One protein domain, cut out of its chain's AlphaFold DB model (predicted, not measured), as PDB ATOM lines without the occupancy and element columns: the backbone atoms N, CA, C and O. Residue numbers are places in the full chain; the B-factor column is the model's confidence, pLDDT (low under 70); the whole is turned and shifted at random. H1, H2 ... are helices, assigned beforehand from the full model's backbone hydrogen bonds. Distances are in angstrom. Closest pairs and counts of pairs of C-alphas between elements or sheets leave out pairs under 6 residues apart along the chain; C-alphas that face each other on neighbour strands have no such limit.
ATOM      1  N   HIS A 186      27.309 -15.046   9.328       66.31
ATOM      2  CA  HIS A 186      26.541 -15.690  10.392       66.31
ATOM      3  C   HIS A 186      25.926 -17.030   9.965       66.31
ATOM      4  O   HIS A 186      26.011 -17.994  10.726       66.31
ATOM      5  N   ASN A 187      25.361 -17.120   8.756       73.38
ATOM      6  CA  ASN A 187      24.803 -18.378   8.248       73.38
ATOM      7  C   ASN A 187      25.914 -19.406   8.007       73.38
ATOM      8  O   ASN A 187      25.772 -20.569   8.377       73.38
ATOM      9  N   LEU A 188      27.046 -18.950   7.465       80.19
ATOM     10  CA  LEU A 188      28.240 -19.763   7.247       80.19
ATOM     11  C   LEU A 188      28.753 -20.386   8.557       80.19
ATOM     12  O   LEU A 188      28.988 -21.591   8.629       80.19
ATOM     13  N   PHE A 189      28.869 -19.584   9.617       84.12
ATOM     14  CA  PHE A 189      29.302 -20.079  10.924       84.12
ATOM     15  C   PHE A 189      28.335 -21.120  11.502       84.12
ATOM     16  O   PHE A 189      28.772 -22.182  11.947       84.12
ATOM     17  N   LEU A 190      27.025 -20.848  11.464       84.88
ATOM     18  CA  LEU A 190      26.017 -21.782  11.969       84.88
ATOM     19  C   LEU A 190      26.087 -23.128  11.234       84.88
ATOM     20  O   LEU A 190      26.008 -24.184  11.862       84.88
ATOM     21  N   LEU A 191      26.311 -23.095   9.923       84.62
ATOM     22  CA  LEU A 191      26.429 -24.287   9.094       84.62
ATOM     23  C   LEU A 191      27.659 -25.132   9.437       84.62
ATOM     24  O   LEU A 191      27.559 -26.360   9.535       84.62
ATOM     25  N   CYS A 192      28.796 -24.484   9.701       85.94
ATOM     26  CA  CYS A 192      30.000 -25.152  10.192       85.94
ATOM     27  C   CYS A 192      29.760 -25.793  11.566       85.94
ATOM     28  O   CYS A 192      30.144 -26.942  11.775       85.94
ATOM     29  N   VAL A 193      29.069 -25.105  12.484       87.06
ATOM     30  CA  VAL A 193      28.733 -25.649  13.815       87.06
ATOM     31  C   VAL A 193      27.811 -26.868  13.704       87.06
ATOM     32  O   VAL A 193      28.058 -27.890  14.342       87.06
ATOM     33  N   MET A 194      26.774 -26.802  12.865       86.00
ATOM     34  CA  MET A 194      25.880 -27.940  12.614       86.00
ATOM     35  C   MET A 194      26.636 -29.134  12.019       86.00
ATOM     36  O   MET A 194      26.427 -30.275  12.438       86.00
ATOM     37  N   THR A 195      27.541 -28.871  11.075       87.62
ATOM     38  CA  THR A 195      28.392 -29.895  10.453       87.62
ATOM     39  C   THR A 195      29.340 -30.526  11.467       87.62
ATOM     40  O   THR A 195      29.437 -31.752  11.521       87.62
ATOM     41  N   LEU A 196      29.966 -29.718  12.328       88.12
ATOM     42  CA  LEU A 196      30.826 -30.186  13.414       88.12
ATOM     43  C   LEU A 196      30.059 -31.071  14.398       88.12
ATOM     44  O   LEU A 196      30.524 -32.161  14.715       88.12
ATOM     45  N   ASN A 197      28.872 -30.654  14.838       87.31
ATOM     46  CA  ASN A 197      28.052 -31.461  15.743       87.31
ATOM     47  C   ASN A 197      27.704 -32.818  15.116       87.31
ATOM     48  O   ASN A 197      27.848 -33.846  15.771       87.31
ATOM     49  N   LYS A 198      27.313 -32.841  13.835       85.69
ATOM     50  CA  LYS A 198      27.042 -34.082  13.088       85.69
ATOM     51  C   LYS A 198      28.288 -34.953  12.925       85.69
ATOM     52  O   LYS A 198      28.186 -36.176  12.890       85.69
ATOM     53  N   PHE A 199      29.451 -34.331  12.772       83.94
ATOM     54  CA  PHE A 199      30.718 -35.036  12.681       83.94
ATOM     55  C   PHE A 199      31.048 -35.703  14.016       83.94
ATOM     56  O   PHE A 199      31.219 -36.913  14.063       83.94
ATOM     57  N   VAL A 200      31.030 -34.945  15.114       82.06
ATOM     58  CA  VAL A 200      31.340 -35.444  16.462       82.06
ATOM     59  C   VAL A 200      30.382 -36.556  16.899       82.06
ATOM     60  O   VAL A 200      30.843 -37.553  17.442       82.06
ATOM     61  N   THR A 201      29.078 -36.450  16.617       79.75
ATOM     62  CA  THR A 201      28.094 -37.479  17.011       79.75
ATOM     63  C   THR A 201      28.237 -38.801  16.260       79.75
ATOM     64  O   THR A 201      27.819 -39.833  16.777       79.75
ATOM     65  N   LYS A 202      28.832 -38.799  15.061       72.94
ATOM     66  CA  LYS A 202      29.118 -40.023  14.297       72.94
ATOM     67  C   LYS A 202      30.337 -40.790  14.807       72.94
ATOM     68  O   LYS A 202      30.509 -41.943  14.431       72.94
ATOM     69  N   ILE A 203      31.183 -40.174  15.631       67.94
ATOM     70  CA  ILE A 203      32.357 -40.837  16.198       67.94
ATOM     71  C   ILE A 203      31.963 -41.463  17.534       67.94
ATOM     72  O   ILE A 203      31.958 -40.811  18.573       67.94
ATOM     73  N   SER A 204      31.590 -42.743  17.484       58.59
ATOM     74  CA  SER A 204      31.132 -43.508  18.648       58.59
ATOM     75  C   SER A 204      32.265 -44.081  19.509       58.59
ATOM     76  O   SER A 204      31.984 -44.533  20.614       58.59
ATOM     77  N   ASN A 205      33.529 -44.041  19.061       62.84
ATOM     78  CA  ASN A 205      34.663 -44.598  19.806       62.84
ATOM     79  C   ASN A 205      35.755 -43.546  20.116       62.84
ATOM     80  O   ASN A 205      36.376 -43.019  19.192       62.84
ATOM     81  N   PRO A 206      36.057 -43.259  21.400       58.84
ATOM     82  CA  PRO A 206      37.085 -42.287  21.796       58.84
ATOM     83  C   PRO A 206      38.525 -42.700  21.443       58.84
ATOM     84  O   PRO A 206      39.402 -41.844  21.373       58.84
ATOM     85  N   ASN A 207      38.780 -43.994  21.213       57.72
ATOM     86  CA  ASN A 207      40.125 -44.533  20.965       57.72
ATOM     87  C   ASN A 207      40.608 -44.388  19.505       57.72
ATOM     88  O   ASN A 207      41.804 -44.499  19.259       57.72
ATOM     89  N   GLU A 208      39.720 -44.082  18.552       57.09
ATOM     90  CA  GLU A 208      40.079 -43.697  17.170       57.09
ATOM     91  C   GLU A 208      40.523 -42.228  17.056       57.09
ATOM     92  O   GLU A 208      40.968 -41.772  16.005       57.09
ATOM     93  N   LEU A 209      40.384 -41.444  18.129       56.19
ATOM     94  CA  LEU A 209      40.526 -39.990  18.079       56.19
ATOM     95  C   LEU A 209      41.980 -39.517  17.903       56.19
ATOM     96  O   LEU A 209      42.195 -38.377  17.499       56.19
ATOM     97  N   SER A 210      42.969 -40.361  18.218       56.12
ATOM     98  CA  SER A 210      44.373 -39.950  18.352       56.12
ATOM     99  C   SER A 210      45.288 -40.292  17.174       56.12
ATOM    100  O   SER A 210      46.355 -39.692  17.089       56.12
ATOM    101  N   LYS A 211      44.910 -41.208  16.268       58.25
ATOM    102  CA  LYS A 211      45.814 -41.682  15.197       58.25
ATOM    103  C   LYS A 211      45.663 -40.966  13.848       58.25
ATOM    104  O   LYS A 211      46.607 -40.964  13.079       58.25
ATOM    105  N   GLU A 212      44.548 -40.282  13.587       66.06
ATOM    106  CA  GLU A 212      44.267 -39.672  12.270       66.06
ATOM    107  C   GLU A 212      43.812 -38.207  12.372       66.06
ATOM    108  O   GLU A 212      42.798 -37.803  11.798       66.06
ATOM    109  N   PHE A 213      44.526 -37.365  13.125       70.56
ATOM    110  CA  PHE A 213      44.119 -35.962  13.293       70.56
ATOM    111  C   PHE A 213      44.040 -35.202  11.956       70.56
ATOM    112  O   PHE A 213      43.052 -34.510  11.690       70.56
ATOM    113  N   VAL A 214      45.055 -35.354  11.095       76.06
ATOM    114  CA  VAL A 214      45.146 -34.621   9.823       76.06
ATOM    115  C   VAL A 214      44.058 -35.053   8.828       76.06
ATOM    116  O   VAL A 214      43.264 -34.181   8.457       76.06
ATOM    117  N   PRO A 215      43.895 -36.343   8.468       78.12
ATOM    118  CA  PRO A 215      42.833 -36.775   7.547       78.12
ATOM    119  C   PRO A 215      41.430 -36.416   8.048       78.12
ATOM    120  O   PRO A 215      40.558 -35.974   7.296       78.12
ATOM    121  N   ARG A 216      41.212 -36.524   9.362       76.69
ATOM    122  CA  ARG A 216      39.944 -36.184  10.009       76.69
ATOM    123  C   ARG A 216      39.637 -34.689   9.934       76.69
ATOM    124  O   ARG A 216      38.491 -34.313   9.677       76.69
ATOM    125  N   SER A 217      40.640 -33.838  10.143       80.38
ATOM    126  CA  SER A 217      40.493 -32.386  10.019       80.38
ATOM    127  C   SER A 217      40.183 -31.972   8.576       80.38
ATOM    128  O   SER A 217      39.252 -31.197   8.354       80.38
ATOM    129  N   GLN A 218      40.860 -32.571   7.591       82.38
ATOM    130  CA  GLN A 218      40.589 -32.357   6.167       82.38
ATOM    131  C   GLN A 218      39.172 -32.804   5.790       82.38
ATOM    132  O   GLN A 218      38.455 -32.080   5.094       82.38
ATOM    133  N   LYS A 219      38.719 -33.950   6.311       83.81
ATOM    134  CA  LYS A 219      37.350 -34.446   6.118       83.81
ATOM    135  C   LYS A 219      36.309 -33.489   6.693       83.81
ATOM    136  O   LYS A 219      35.323 -33.199   6.021       83.81
ATOM    137  N   LEU A 220      36.530 -32.961   7.897       84.94
ATOM    138  CA  LEU A 220      35.641 -31.962   8.495       84.94
ATOM    139  C   LEU A 220      35.594 -30.678   7.654       84.94
ATOM    140  O   LEU A 220      34.503 -30.179   7.381       84.94
ATOM    141  N   VAL A 221      36.748 -30.164   7.217       87.06
ATOM    142  CA  VAL A 221      36.823 -28.972   6.354       87.06
ATOM    143  C   VAL A 221      36.071 -29.206   5.046       87.06
ATOM    144  O   VAL A 221      35.242 -28.380   4.672       87.06
ATOM    145  N   THR A 222      36.282 -30.351   4.401       86.00
ATOM    146  CA  THR A 222      35.589 -30.729   3.160       86.00
ATOM    147  C   THR A 222      34.080 -30.819   3.370       86.00
ATOM    148  O   THR A 222      33.310 -30.281   2.581       86.00
ATOM    149  N   MET A 223      33.629 -31.429   4.471       85.50
ATOM    150  CA  MET A 223      32.204 -31.484   4.809       85.50
ATOM    151  C   MET A 223      31.610 -30.090   5.017       85.50
ATOM    152  O   MET A 223      30.505 -29.831   4.542       85.50
ATOM    153  N   CYS A 224      32.325 -29.195   5.705       86.69
ATOM    154  CA  CYS A 224      31.900 -27.808   5.866       86.69
ATOM    155  C   CYS A 224      31.810 -27.110   4.505       86.69
ATOM    156  O   CYS A 224      30.766 -26.544   4.204       86.69
ATOM    157  N   LEU A 225      32.848 -27.195   3.665       85.00
ATOM    158  CA  LEU A 225      32.878 -26.595   2.325       85.00
ATOM    159  C   LEU A 225      31.724 -27.089   1.450       85.00
ATOM    160  O   LEU A 225      30.966 -26.271   0.934       85.00
ATOM    161  N   ASN A 226      31.524 -28.402   1.361       85.44
ATOM    162  CA  ASN A 226      30.431 -28.985   0.583       85.44
ATOM    163  C   ASN A 226      29.074 -28.519   1.101       85.44
ATOM    164  O   ASN A 226      28.194 -28.182   0.315       85.44
ATOM    165  N   LYS A 227      28.905 -28.442   2.427       84.75
ATOM    166  CA  LYS A 227      27.657 -27.960   3.014       84.75
ATOM    167  C   LYS A 227      27.413 -26.489   2.679       84.75
ATOM    168  O   LYS A 227      26.278 -26.124   2.389       84.75
ATOM    169  N   ILE A 228      28.453 -25.659   2.698       83.19
ATOM    170  CA  ILE A 228      28.377 -24.241   2.327       83.19
ATOM    171  C   ILE A 228      27.946 -24.090   0.874       83.19
ATOM    172  O   ILE A 228      27.024 -23.326   0.613       83.19
ATOM    173  N   VAL A 229      28.568 -24.840  -0.037       80.56
ATOM    174  CA  VAL A 229      28.222 -24.839  -1.466       80.56
ATOM    175  C   VAL A 229      26.789 -25.332  -1.686       80.56
ATOM    176  O   VAL A 229      26.023 -24.703  -2.404       80.56
ATOM    177  N   GLU A 230      26.369 -26.402  -1.011       78.06
ATOM    178  CA  GLU A 230      25.003 -26.938  -1.113       78.06
ATOM    179  C   GLU A 230      23.936 -25.931  -0.649       78.06
ATOM    180  O   GLU A 230      22.816 -25.919  -1.152       78.06
ATOM    181  N   GLN A 231      24.265 -25.098   0.339       75.75
ATOM    182  CA  GLN A 231      23.338 -24.141   0.948       75.75
ATOM    183  C   GLN A 231      23.526 -22.714   0.419       75.75
ATOM    184  O   GLN A 231      22.928 -21.783   0.964       75.75
ATOM    185  N   THR A 232      24.347 -22.504  -0.619       73.31
ATOM    186  CA  THR A 232      24.421 -21.188  -1.258       73.31
ATOM    187  C   THR A 232      23.128 -20.905  -2.007       73.31
ATOM    188  O   THR A 232      22.765 -21.606  -2.948       73.31
ATOM    189  N   GLU A 233      22.431 -19.855  -1.584       76.25
ATOM    190  CA  GLU A 233      21.256 -19.355  -2.284       76.25
ATOM    191  C   GLU A 233      21.691 -18.591  -3.539       76.25
ATOM    192  O   GLU A 233      22.550 -17.712  -3.480       76.25
ATOM    193  N   MET A 234      21.074 -18.909  -4.677       75.88
ATOM    194  CA  MET A 234      21.233 -18.150  -5.917       75.88
ATOM    195  C   MET A 234      20.036 -17.227  -6.123       75.88
ATOM    196  O   MET A 234      18.895 -17.570  -5.800       75.88
ATOM    197  N   THR A 235      20.265 -16.057  -6.714       79.12
ATOM    198  CA  THR A 235      19.166 -15.129  -7.001       79.12
ATOM    199  C   THR A 235      18.256 -15.684  -8.104       79.12
ATOM    200  O   THR A 235      18.713 -16.288  -9.076       79.12
ATOM    201  N   GLY A 236      16.946 -15.435  -8.004       82.69
ATOM    202  CA  GLY A 236      15.973 -15.848  -9.028       82.69
ATOM    203  C   GLY A 236      16.340 -15.425 -10.464       82.69
ATOM    204  O   GLY A 236      16.194 -16.241 -11.377       82.69
ATOM    205  N   PRO A 237      16.859 -14.200 -10.700       83.69
ATOM    206  CA  PRO A 237      17.370 -13.797 -12.009       83.69
ATOM    207  C   PRO A 237      18.556 -14.630 -12.510       83.69
ATOM    208  O   PRO A 237      18.560 -14.984 -13.685       83.69
ATOM    209  N   GLN A 238      19.525 -14.986 -11.654       82.12
ATOM    210  CA  GLN A 238      20.648 -15.856 -12.044       82.12
ATOM    211  C   GLN A 238      20.151 -17.245 -12.456       82.12
ATOM    212  O   GLN A 238      20.523 -17.741 -13.518       82.12
ATOM    213  N   VAL A 239      19.248 -17.834 -11.665       88.56
ATOM    214  CA  VAL A 239      18.631 -19.132 -11.986       88.56
ATOM    215  C   VAL A 239      17.862 -19.052 -13.305       88.56
ATOM    216  O   VAL A 239      18.000 -19.920 -14.162       88.56
ATOM    217  N   SER A 240      17.089 -17.983 -13.510       91.00
ATOM    218  CA  SER A 240      16.331 -17.778 -14.749       91.00
ATOM    219  C   SER A 240      17.249 -17.624 -15.963       91.00
ATOM    220  O   SER A 240      16.978 -18.214 -17.003       91.00
ATOM    221  N   ALA A 241      18.340 -16.865 -15.838       89.69
ATOM    222  CA  ALA A 241      19.324 -16.692 -16.903       89.69
ATOM    223  C   ALA A 241      19.973 -18.028 -17.288       89.69
ATOM    224  O   ALA A 241      20.041 -18.344 -18.474       89.69
ATOM    225  N   TYR A 242      20.352 -18.835 -16.294       87.69
ATOM    226  CA  TYR A 242      20.886 -20.179 -16.506       87.69
ATOM    227  C   TYR A 242      19.885 -21.088 -17.237       87.69
ATOM    228  O   TYR A 242      20.220 -21.678 -18.261       87.69
ATOM    229  N   LEU A 243      18.629 -21.144 -16.776       92.75
ATOM    230  CA  LEU A 243      17.574 -21.954 -17.404       92.75
ATOM    231  C   LEU A 243      17.242 -21.506 -18.835       92.75
ATOM    232  O   LEU A 243      16.893 -22.330 -19.678       92.75
ATOM    233  N   LEU A 244      17.357 -20.208 -19.118       94.62
ATOM    234  CA  LEU A 244      17.178 -19.636 -20.454       94.62
ATOM    235  C   LEU A 244      18.439 -19.733 -21.325       94.62
ATOM    236  O   LEU A 244      18.439 -19.223 -22.447       94.62
ATOM    237  N   ASN A 245      19.502 -20.374 -20.830       88.62
ATOM    238  CA  ASN A 245      20.793 -20.503 -21.501       88.62
ATOM    239  C   ASN A 245      21.392 -19.144 -21.922       88.62
ATOM    240  O   ASN A 245      22.026 -19.006 -22.975       88.62
ATOM    241  N   ILE A 246      21.158 -18.112 -21.107       90.12
ATOM    242  CA  ILE A 246      21.769 -16.793 -21.261       90.12
ATOM    243  C   ILE A 246      23.179 -16.879 -20.687       90.12
ATOM    244  O   ILE A 246      23.367 -17.255 -19.532       90.12
ATOM    245  N   LYS A 247      24.175 -16.510 -21.495       82.69
ATOM    246  CA  LYS A 247      25.575 -16.512 -21.065       82.69
ATOM    247  C   LYS A 247      25.787 -15.509 -19.932       82.69
ATOM    248  O   LYS A 247      25.361 -14.360 -20.026       82.69
ATOM    249  N   ASP A 248      26.493 -15.945 -18.904       77.44
ATOM    250  CA  ASP A 248      26.853 -15.178 -17.710       77.44
ATOM    251  C   ASP A 248      28.215 -14.472 -17.827       77.44
ATOM    252  O   ASP A 248      28.637 -13.764 -16.915       77.44
TER     253      ASP A 248
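AT A GLANCE: This is residues 186 to 248 of the 317 residues of an uncharacterized protein of Diversispora epigaea (UniProt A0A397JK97). Two helices, H1 and H2, cross aslant and run back past each other, and the short helix H3 sits away from both at the far end of a rod. Residues 201 to 215, of which 213 to 215 belong to H2, stick out at the other end, with the link between H1 and H2 among them. The 63 printed residues hold three named helices, H1, H2, H3 along the chain, and no named strand: all helix, extended, radius of gyration of the C-alphas 17.2 A, spans 53 by 21 by 17 A.

HOW THE PARTS SIT: Start with H1, residues 186 to 202, and go on to H2, residues 213 to 230. They touch, H2 with residues 220 to 228 alone; look at their closest C-alphas, Cys 192 and Cys 224, 5.4 A apart. They run opposite ways at a steep tilt of 48 degrees. H3, residues 236 to 243, is apart from both. In H1, H2 and H3 every O i to N i+4 pair is within hydrogen-bond range.

IN THESE COORDINATES: Find C-alpha 186 at (26.541, -15.690, 10.392); H1 runs 24.8 A from there. H2 runs 25.6 A from C-alpha 213 at (44.119, -35.962, 13.293). H3, 10.5 A, ends at C-alpha 243, (17.574, -21.954, -17.404).

THE WHOLE: The farthest C-alphas, Asn 207 and Ile 246, are 53.8 A apart. The printed part has no cut. The link H1 to H2 is short, H2 to H3 tight. Confidence is under 70 at residue 186 and residues 203 to 212.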